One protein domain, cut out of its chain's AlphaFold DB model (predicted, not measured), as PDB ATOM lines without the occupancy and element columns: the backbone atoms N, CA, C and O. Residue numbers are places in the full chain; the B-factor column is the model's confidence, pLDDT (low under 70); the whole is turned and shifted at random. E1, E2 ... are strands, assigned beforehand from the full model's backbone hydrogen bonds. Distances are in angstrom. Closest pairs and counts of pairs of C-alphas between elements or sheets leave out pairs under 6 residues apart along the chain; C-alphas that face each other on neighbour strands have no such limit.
ATOM      1  N   VAL A   2      23.881 110.957-150.511       70.38
ATOM      2  CA  VAL A   2      23.302 111.195-151.852       70.38
ATOM      3  C   VAL A   2      24.013 110.317-152.891       70.38
ATOM      4  O   VAL A   2      25.232 110.159-152.814       70.38
ATOM      5  N   LYS A   3      23.268 109.740-153.846       74.00
ATOM      6  CA  LYS A   3      23.825 108.871-154.899       74.00
ATOM      7  C   LYS A   3      24.847 109.602-155.767       74.00
ATOM      8  O   LYS A   3      24.605 110.732-156.191       74.00
ATOM      9  N   ASN A   4      25.928 108.913-156.139       71.94
ATOM     10  CA  ASN A   4      26.713 109.318-157.301       71.94
ATOM     11  C   ASN A   4      25.903 109.036-158.575       71.94
ATOM     12  O   ASN A   4      25.727 107.885-158.975       71.94
ATOM     13  N   ILE A   5      25.384 110.091-159.191       74.31
ATOM     14  CA  ILE A   5      24.556 109.995-160.398       74.31
ATOM     15  C   ILE A   5      25.368 109.966-161.697       74.31
ATOM     16  O   ILE A   5      24.764 109.872-162.760       74.31
ATOM     17  N   ASN A   6      26.704 110.005-161.628       67.50
ATOM     18  CA  ASN A   6      27.557 109.716-162.774       67.50
ATOM     19  C   ASN A   6      27.868 108.203-162.830       67.50
ATOM     20  O   ASN A   6      28.651 107.717-162.010       67.50
ATOM     21  N   PRO A   7      27.278 107.442-163.776       63.00
ATOM     22  CA  PRO A   7      27.497 106.005-163.892       63.00
ATOM     23  C   PRO A   7      28.843 105.654-164.545       63.00
ATOM     24  O   PRO A   7      29.215 104.482-164.561       63.00
ATOM     25  N   VAL A   8      29.575 106.629-165.095       58.25
ATOM     26  CA  VAL A   8      30.840 106.394-165.795       58.25
ATOM     27  C   VAL A   8      31.997 106.841-164.912       58.25
ATOM     28  O   VAL A   8      32.141 108.021-164.594       58.25
ATOM     29  N   VAL A   9      32.888 105.902-164.580       55.56
ATOM     30  CA  VAL A   9      34.223 106.187-164.021       55.56
ATOM     31  C   VAL A   9      35.111 106.767-165.133       55.56
ATOM     32  O   VAL A   9      36.122 106.195-165.524       55.56
ATOM     33  N   SER A  10      34.681 107.878-165.726       54.25
ATOM     34  CA  SER A  10      35.485 108.691-166.627       54.25
ATOM     35  C   SER A  10      35.952 109.887-165.823       54.25
ATOM     36  O   SER A  10      35.143 110.599-165.232       54.25
ATOM     37  N   THR A  11      37.258 110.131-165.814       53.41
ATOM     38  CA  THR A  11      37.902 111.230-165.081       53.41
ATOM     39  C   THR A  11      37.533 112.625-165.608       53.41
ATOM     40  O   THR A  11      38.154 113.604-165.204       53.41
ATOM     41  N   THR A  12      36.560 112.740-166.521       55.53
ATOM     42  CA  THR A  12      36.154 114.000-167.164       55.53
ATOM     43  C   THR A  12      34.657 114.310-167.082       55.53
ATOM     44  O   THR A  12      34.255 115.386-167.517       55.53
ATOM     45  N   SER A  13      33.823 113.407-166.558       63.44
ATOM     46  CA  SER A  13      32.367 113.604-166.501       63.44
ATOM     47  C   SER A  13      31.936 113.976-165.080       63.44
ATOM     48  O   SER A  13      32.114 113.197-164.150       63.44
ATOM     49  N   ASN A  14      31.359 115.163-164.895       72.38
ATOM     50  CA  ASN A  14      30.816 115.618-163.613       72.38
ATOM     51  C   ASN A  14      29.293 115.734-163.707       72.38
ATOM     52  O   ASN A  14      28.761 116.092-164.754       72.38
ATOM     53  N   SER A  15      28.592 115.467-162.604       78.06
ATOM     54  CA  SER A  15      27.128 115.562-162.543       78.06
ATOM     55  C   SER A  15      26.597 116.995-162.429       78.06
ATOM     56  O   SER A  15      25.413 117.226-162.664       78.06
ATOM     57  N   ASN A  16      27.471 117.950-162.086       85.38
ATOM     58  CA  ASN A  16      27.214 119.393-162.006       85.38
ATOM     59  C   ASN A  16      25.860 119.765-161.362       85.38
ATOM     60  O   ASN A  16      25.075 120.494-161.974       85.38
ATOM     61  N   PRO A  17      25.563 119.282-160.138       91.31
ATOM     62  CA  PRO A  17      24.316 119.617-159.478       91.31
ATOM     63  C   PRO A  17      24.255 121.123-159.187       91.31
ATOM     64  O   PRO A  17      25.201 121.712-158.662       91.31
ATOM     65  N   SER A  18      23.141 121.751-159.539       94.00
ATOM     66  CA  SER A  18      22.912 123.194-159.418       94.00
ATOM     67  C   SER A  18      21.437 123.482-159.129       94.00
ATOM     68  O   SER A  18      20.611 122.575-159.201       94.00
ATOM     69  N   ASN A  19      21.108 124.736-158.797       94.94
ATOM     70  CA  ASN A  19      19.735 125.206-158.564       94.94
ATOM     71  C   ASN A  19      18.956 124.336-157.556       94.94
ATOM     72  O   ASN A  19      18.138 123.516-157.944       94.94
ATOM     73  N   PHE A  20      19.193 124.503-156.256       96.81
ATOM     74  CA  PHE A  20      18.570 123.657-155.230       96.81
ATOM     75  C   PHE A  20      17.322 124.296-154.621       96.81
ATOM     76  O   PHE A  20      17.331 125.478-154.281       96.81
ATOM     77  N   ILE A  21      16.288 123.490-154.389       97.69
ATOM     78  CA  ILE A  21      15.098 123.897-153.634       97.69
ATOM     79  C   ILE A  21      14.541 122.732-152.811       97.69
ATOM     80  O   ILE A  21      14.551 121.586-153.252       97.69
ATOM     81  N   ALA A  22      14.048 123.017-151.606       97.88
ATOM     82  CA  ALA A  22      13.367 122.030-150.775       97.88
ATOM     83  C   ALA A  22      11.852 122.077-151.025       97.88
ATOM     84  O   ALA A  22      11.226 123.105-150.783       97.88
ATOM     85  N   PHE A  23      11.262 120.968-151.471       98.19
ATOM     86  CA  PHE A  23       9.832 120.837-151.764       98.19
ATOM     87  C   PHE A  23       9.360 119.412-151.434       98.19
ATOM     88  O   PHE A  23      10.057 118.448-151.741       98.19
ATOM     89  N   ASN A  24       8.204 119.258-150.779       95.75
ATOM     90  CA  ASN A  24       7.651 117.951-150.381       95.75
ATOM     91  C   ASN A  24       8.666 117.017-149.689       95.75
ATOM     92  O   ASN A  24       8.815 115.849-150.056       95.75
ATOM     93  N   ASN A  25       9.383 117.556-148.693       94.19
ATOM     94  CA  ASN A  25      10.433 116.872-147.920       94.19
ATOM     95  C   ASN A  25      11.575 116.272-148.762       94.19
ATOM     96  O   ASN A  25      12.284 115.380-148.303       94.19
ATOM     97  N   GLN A  26      11.766 116.760-149.985       96.25
ATOM     98  CA  GLN A  26      12.837 116.368-150.894       96.25
ATOM     99  C   GLN A  26      13.590 117.617-151.353       96.25
ATOM    100  O   GLN A  26      13.062 118.730-151.313       96.25
ATOM    101  N   ILE A  27      14.828 117.437-151.801       97.25
ATOM    102  CA  ILE A  27      15.590 118.479-152.489       97.25
ATOM    103  C   ILE A  27      15.468 118.228-153.985       97.25
ATOM    104  O   ILE A  27      15.851 117.155-154.445       97.25
ATOM    105  N   TYR A  28      14.970 119.214-154.723       97.81
ATOM    106  CA  TYR A  28      14.968 119.245-156.182       97.81
ATOM    107  C   TYR A  28      16.168 120.043-156.672       97.81
ATOM    108  O   TYR A  28      16.566 121.022-156.034       97.81
ATOM    109  N   PHE A  29      16.765 119.589-157.768       97.19
ATOM    110  CA  PHE A  29      17.958 120.197-158.336       97.19
ATOM    111  C   PHE A  29      18.128 119.847-159.810       97.19
ATOM    112  O   PHE A  29      17.535 118.895-160.320       97.19
ATOM    113  N   THR A  30      18.975 120.614-160.477       95.44
ATOM    114  CA  THR A  30      19.381 120.380-161.861       95.44
ATOM    115  C   THR A  30      20.669 119.593-161.877       95.44
ATOM    116  O   THR A  30      21.615 119.977-161.195       95.44
ATOM    117  N   ALA A  31      20.725 118.506-162.639       93.38
ATOM    118  CA  ALA A  31      21.946 117.724-162.790       93.38
ATOM    119  C   ALA A  31      21.954 116.900-164.076       93.38
ATOM    120  O   ALA A  31      20.911 116.591-164.648       93.38
ATOM    121  N   THR A  32      23.146 116.483-164.490       87.88
ATOM    122  CA  THR A  32      23.352 115.507-165.563       87.88
ATOM    123  C   THR A  32      23.943 114.217-164.998       87.88
ATOM    124  O   THR A  32      24.574 114.199-163.939       87.88
ATOM    125  N   THR A  33      23.774 113.116-165.728       81.44
ATOM    126  CA  THR A  33      24.530 111.886-165.461       81.44
ATOM    127  C   THR A  33      25.971 111.967-165.966       81.44
ATOM    128  O   THR A  33      26.749 111.050-165.732       81.44
ATOM    129  N   GLY A  34      26.359 113.032-166.678       68.00
ATOM    130  CA  GLY A  34      27.687 113.144-167.286       68.00
ATOM    131  C   GLY A  34      27.912 112.160-168.443       68.00
ATOM    132  O   GLY A  34      29.047 111.985-168.895       68.00
ATOM    133  N   THR A  35      26.843 111.506-168.910       68.12
ATOM    134  CA  THR A  35      26.840 110.602-170.064       68.12
ATOM    135  C   THR A  35      26.277 111.302-171.293       68.12
ATOM    136  O   THR A  35      25.584 112.308-171.189       68.12
ATOM    137  N   THR A  36      26.512 110.735-172.473       64.81
ATOM    138  CA  THR A  36      25.874 111.189-173.714       64.81
ATOM    139  C   THR A  36      24.415 110.743-173.826       64.81
ATOM    140  O   THR A  36      23.870 110.836-174.912       64.81
ATOM    141  N   LEU A  37      23.795 110.169-172.789       67.94
ATOM    142  CA  LEU A  37      22.419 109.663-172.872       67.94
ATOM    143  C   LEU A  37      21.385 110.671-172.364       67.94
ATOM    144  O   LEU A  37      20.258 110.632-172.845       67.94
ATOM    145  N   ASN A  38      21.772 111.560-171.441       73.88
ATOM    146  CA  ASN A  38      20.908 112.593-170.867       73.88
ATOM    147  C   ASN A  38      21.698 113.878-170.597       73.88
ATOM    148  O   ASN A  38      22.775 113.819-169.989       73.88
ATOM    149  N   GLY A  39      21.151 115.030-170.989       83.88
ATOM    150  CA  GLY A  39      21.675 116.330-170.579       83.88
ATOM    151  C   GLY A  39      21.385 116.661-169.112       83.88
ATOM    152  O   GLY A  39      21.224 115.784-168.259       83.88
ATOM    153  N   SER A  40      21.419 117.951-168.785       89.44
ATOM    154  CA  SER A  40      21.098 118.480-167.460       89.44
ATOM    155  C   SER A  40      19.586 118.594-167.296       89.44
ATOM    156  O   SER A  40      18.960 119.457-167.904       89.44
ATOM    157  N   GLU A  41      19.028 117.744-166.440       93.31
ATOM    158  CA  GLU A  41      17.590 117.521-166.277       93.31
ATOM    159  C   GLU A  41      17.128 117.770-164.834       93.31
ATOM    160  O   GLU A  41      17.917 118.180-163.978       93.31
ATOM    161  N   LEU A  42      15.842 117.524-164.548       95.38
ATOM    162  CA  LEU A  42      15.268 117.674-163.210       95.38
ATOM    163  C   LEU A  42      15.499 116.415-162.369       95.38
ATOM    164  O   LEU A  42      15.029 115.326-162.705       95.38
ATOM    165  N   TRP A  43      16.144 116.584-161.218       95.94
ATOM    166  CA  TRP A  43      16.426 115.528-160.248       95.94
ATOM    167  C   TRP A  43      15.854 115.859-158.878       95.94
ATOM    168  O   TRP A  43      15.585 117.018-158.557       95.94
ATOM    169  N   LYS A  44      15.686 114.820-158.057       96.25
ATOM    170  CA  LYS A  44      15.354 114.965-156.641       96.25
ATOM    171  C   LYS A  44      16.129 113.995-155.760       96.25
ATOM    172  O   LYS A  44      16.623 112.980-156.244       96.25
ATOM    173  N   THR A  45      16.240 114.312-154.471       95.56
ATOM    174  CA  THR A  45      16.825 113.442-153.441       95.56
ATOM    175  C   THR A  45      16.137 113.616-152.087       95.56
ATOM    176  O   THR A  45      15.735 114.719-151.722       95.56
ATOM    177  N   ASP A  46      16.046 112.530-151.323       95.19
ATOM    178  CA  ASP A  46      15.681 112.512-149.899       95.19
ATOM    179  C   ASP A  46      16.919 112.410-148.974       95.19
ATOM    180  O   ASP A  46      16.801 112.188-147.771       95.19
ATOM    181  N   GLY A  47      18.128 112.544-149.533       92.56
ATOM    182  CA  GLY A  47      19.398 112.364-148.823       92.56
ATOM    183  C   GLY A  47      19.919 110.921-148.808       92.56
ATOM    184  O   GLY A  47      21.022 110.673-148.295       92.56
ATOM    185  N   THR A  48      19.180 109.969-149.380       92.19
ATOM    186  CA  THR A  48      19.591 108.573-149.566       92.19
ATOM    187  C   THR A  48      19.996 108.294-151.010       92.19
ATOM    188  O   THR A  48      19.653 109.027-151.932       92.19
ATOM    189  N   GLU A  49      20.734 107.204-151.213       87.62
ATOM    190  CA  GLU A  49      21.146 106.786-152.550       87.62
ATOM    191  C   GLU A  49      19.946 106.339-153.398       87.62
ATOM    192  O   GLU A  49      19.852 106.673-154.577       87.62
ATOM    193  N   LEU A  50      19.006 105.616-152.785       90.00
ATOM    194  CA  LEU A  50      17.807 105.117-153.460       90.00
ATOM    195  C   LEU A  50      16.811 106.234-153.782       90.00
ATOM    196  O   LEU A  50      16.132 106.162-154.802       90.00
ATOM    197  N   GLY A  51      16.735 107.266-152.940       92.38
ATOM    198  CA  GLY A  51      15.856 108.410-153.160       92.38
ATOM    199  C   GLY A  51      16.427 109.473-154.096       92.38
ATOM    200  O   GLY A  51      15.707 110.405-154.445       92.38
ATOM    201  N   THR A  52      17.687 109.355-154.535       93.69
ATOM    202  CA  THR A  52      18.252 110.223-155.578       93.69
ATOM    203  C   THR A  52      17.890 109.707-156.970       93.69
ATOM    204  O   THR A  52      18.499 108.759-157.474       93.69
ATOM    205  N   VAL A  53      16.923 110.357-157.617       93.06
ATOM    206  CA  VAL A  53      16.371 109.923-158.910       93.06
ATOM    207  C   VAL A  53      16.098 111.100-159.844       93.06
ATOM    208  O   VAL A  53      15.817 112.214-159.396       93.06
ATOM    209  N   MET A  54      16.159 110.843-161.152       92.75
ATOM    210  CA  MET A  54      15.677 111.781-162.162       92.75
ATOM    211  C   MET A  54      14.151 111.829-162.078       92.75
ATOM    212  O   MET A  54      13.489 110.793-162.077       92.75
ATOM    213  N   VAL A  55      13.596 113.033-161.981       94.69
ATOM    214  CA  VAL A  55      12.147 113.257-161.920       94.69
ATOM    215  C   VAL A  55      11.562 113.266-163.322       94.69
ATOM    216  O   VAL A  55      10.505 112.687-163.564       94.69
ATOM    217  N   LYS A  56      12.253 113.938-164.245       91.44
ATOM    218  CA  LYS A  56      11.826 114.096-165.627       91.44
ATOM    219  C   LYS A  56      13.039 114.349-166.514       91.44
ATOM    220  O   LYS A  56      13.831 115.233-166.205       91.44
ATOM    221  N   ASP A  57      13.115 113.595-167.603       89.69
ATOM    222  CA  ASP A  57      13.899 113.943-168.786       89.69
ATOM    223  C   ASP A  57      13.065 114.960-169.581       89.69
ATOM    224  O   ASP A  57      12.074 114.596-170.221       89.69
ATOM    225  N   ILE A  58      13.332 116.249-169.360       88.50
ATOM    226  CA  ILE A  58      12.557 117.356-169.934       88.50
ATOM    227  C   ILE A  58      12.936 117.543-171.395       88.50
ATOM    228  O   ILE A  58      12.052 117.784-172.216       88.50
ATOM    229  N   ASN A  59      14.222 117.386-171.711       84.62
ATOM    230  CA  ASN A  59      14.725 117.419-173.073       84.62
ATOM    231  C   ASN A  59      15.322 116.057-173.462       84.62
ATOM    232  O   ASN A  59      16.510 115.824-173.241       84.62
ATOM    233  N   PRO A  60      14.507 115.150-174.036       83.75
ATOM    234  CA  PRO A  60      14.910 113.767-174.236       83.75
ATOM    235  C   PRO A  60      16.203 113.596-175.034       83.75
ATOM    236  O   PRO A  60      16.425 114.225-176.071       83.75
ATOM    237  N   GLY A  61      17.020 112.638-174.604       80.81
ATOM    238  CA  GLY A  61      18.294 112.328-175.243       80.81
ATOM    239  C   GLY A  61      19.415 113.243-174.756       80.81
ATOM    240  O   GLY A  61      19.523 113.546-173.578       80.81
ATOM    241  N   THR A  62      20.323 113.646-175.644       81.62
ATOM    242  CA  THR A  62      21.594 114.264-175.216       81.62
ATOM    243  C   THR A  62      21.486 115.758-174.913       81.62
ATOM    244  O   THR A  62      22.481 116.380-174.537       81.62
ATOM    245  N   ALA A  63      20.332 116.359-175.188       82.81
ATOM    246  CA  ALA A  63      20.102 117.782-175.016       82.81
ATOM    247  C   ALA A  63      19.827 118.104-173.543       82.81
ATOM    248  O   ALA A  63      19.484 117.226-172.763       82.81
ATOM    249  N   ASN A  64      20.044 119.360-173.148       85.50
ATOM    250  CA  ASN A  64      19.799 119.794-171.778       85.50
ATOM    251  C   ASN A  64      18.392 120.392-171.660       85.50
ATOM    252  O   ASN A  64      18.030 121.273-172.443       85.50
ATOM    253  N   GLY A  65      17.650 119.987-170.635       87.69
ATOM    254  CA  GLY A  65      16.450 120.666-170.158       87.69
ATOM    255  C   GLY A  65      16.757 121.925-169.345       87.69
ATOM    256  O   GLY A  65      15.926 122.820-169.263       87.69
ATOM    257  N   ASN A  66      17.942 122.012-168.731       90.31
ATOM    258  CA  ASN A  66      18.397 123.133-167.896       90.31
ATOM    259  C   ASN A  66      17.328 123.719-166.941       90.31
ATOM    260  O   ASN A  66      17.085 124.933-166.976       90.31
ATOM    261  N   PRO A  67      16.698 122.915-166.057       93.44
ATOM    262  CA  PRO A  67      15.752 123.459-165.092       93.44
ATOM    263  C   PRO A  67      16.387 124.549-164.216       93.44
ATOM    264  O   PRO A  67      17.531 124.435-163.762       93.44
TER     265      PRO A  67
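Overview. This is residues 2 to 67 of the 190 residues of an uncharacterized protein of Flavobacterium sp. T13(2019) (UniProt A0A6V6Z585). There is little regular structure here: one strongly twisted sheet of four strands, with residues 32 to 40 and 57 to 63 looping beyond one end. The 66 printed residues, 21 in named elements, hold no named helix and strands E1 E2 E3 E4, in that order along the chain and across the sheet: a meander, each strand the antiparallel neighbour of the one before, class all strand. The whole is compact, radius of gyration of the C-alphas 11.2 A, spanning 31 by 23 by 17 A.

Arrangement. Past residues 2 to 17, find E1, residues 18 to 23, in a hairpin with E2, residues 26 to 31, at 160 degrees; N 28 and O 21 are 2.8 A apart. E2 forms a hairpin with E3, residues 41 to 45, at 148 degrees; look at N 43 and O 29, 2.8 A. E3 and E4, residues 53 to 56, form a hairpin at 140 degrees, with N 55 and O 42 at 2.8 A. Edge strands E1 and E4 are apart.

Along the chain. Find C-alpha 18 at (22.912, 123.194, -159.418); E1 runs 15.3 A, E2 15.0 A, E3 13.5 A and E4 9.1 A, ending at C-alpha 56, (11.826, 114.096, -165.627).

Size, cuts and confidence. The C-alphas farthest apart, Thr 11 and Asn 24, are 34.3 A apart. The printed part has no cut and no long link; pLDDT is under 70 at residues 6 to 13 and 34 to 37.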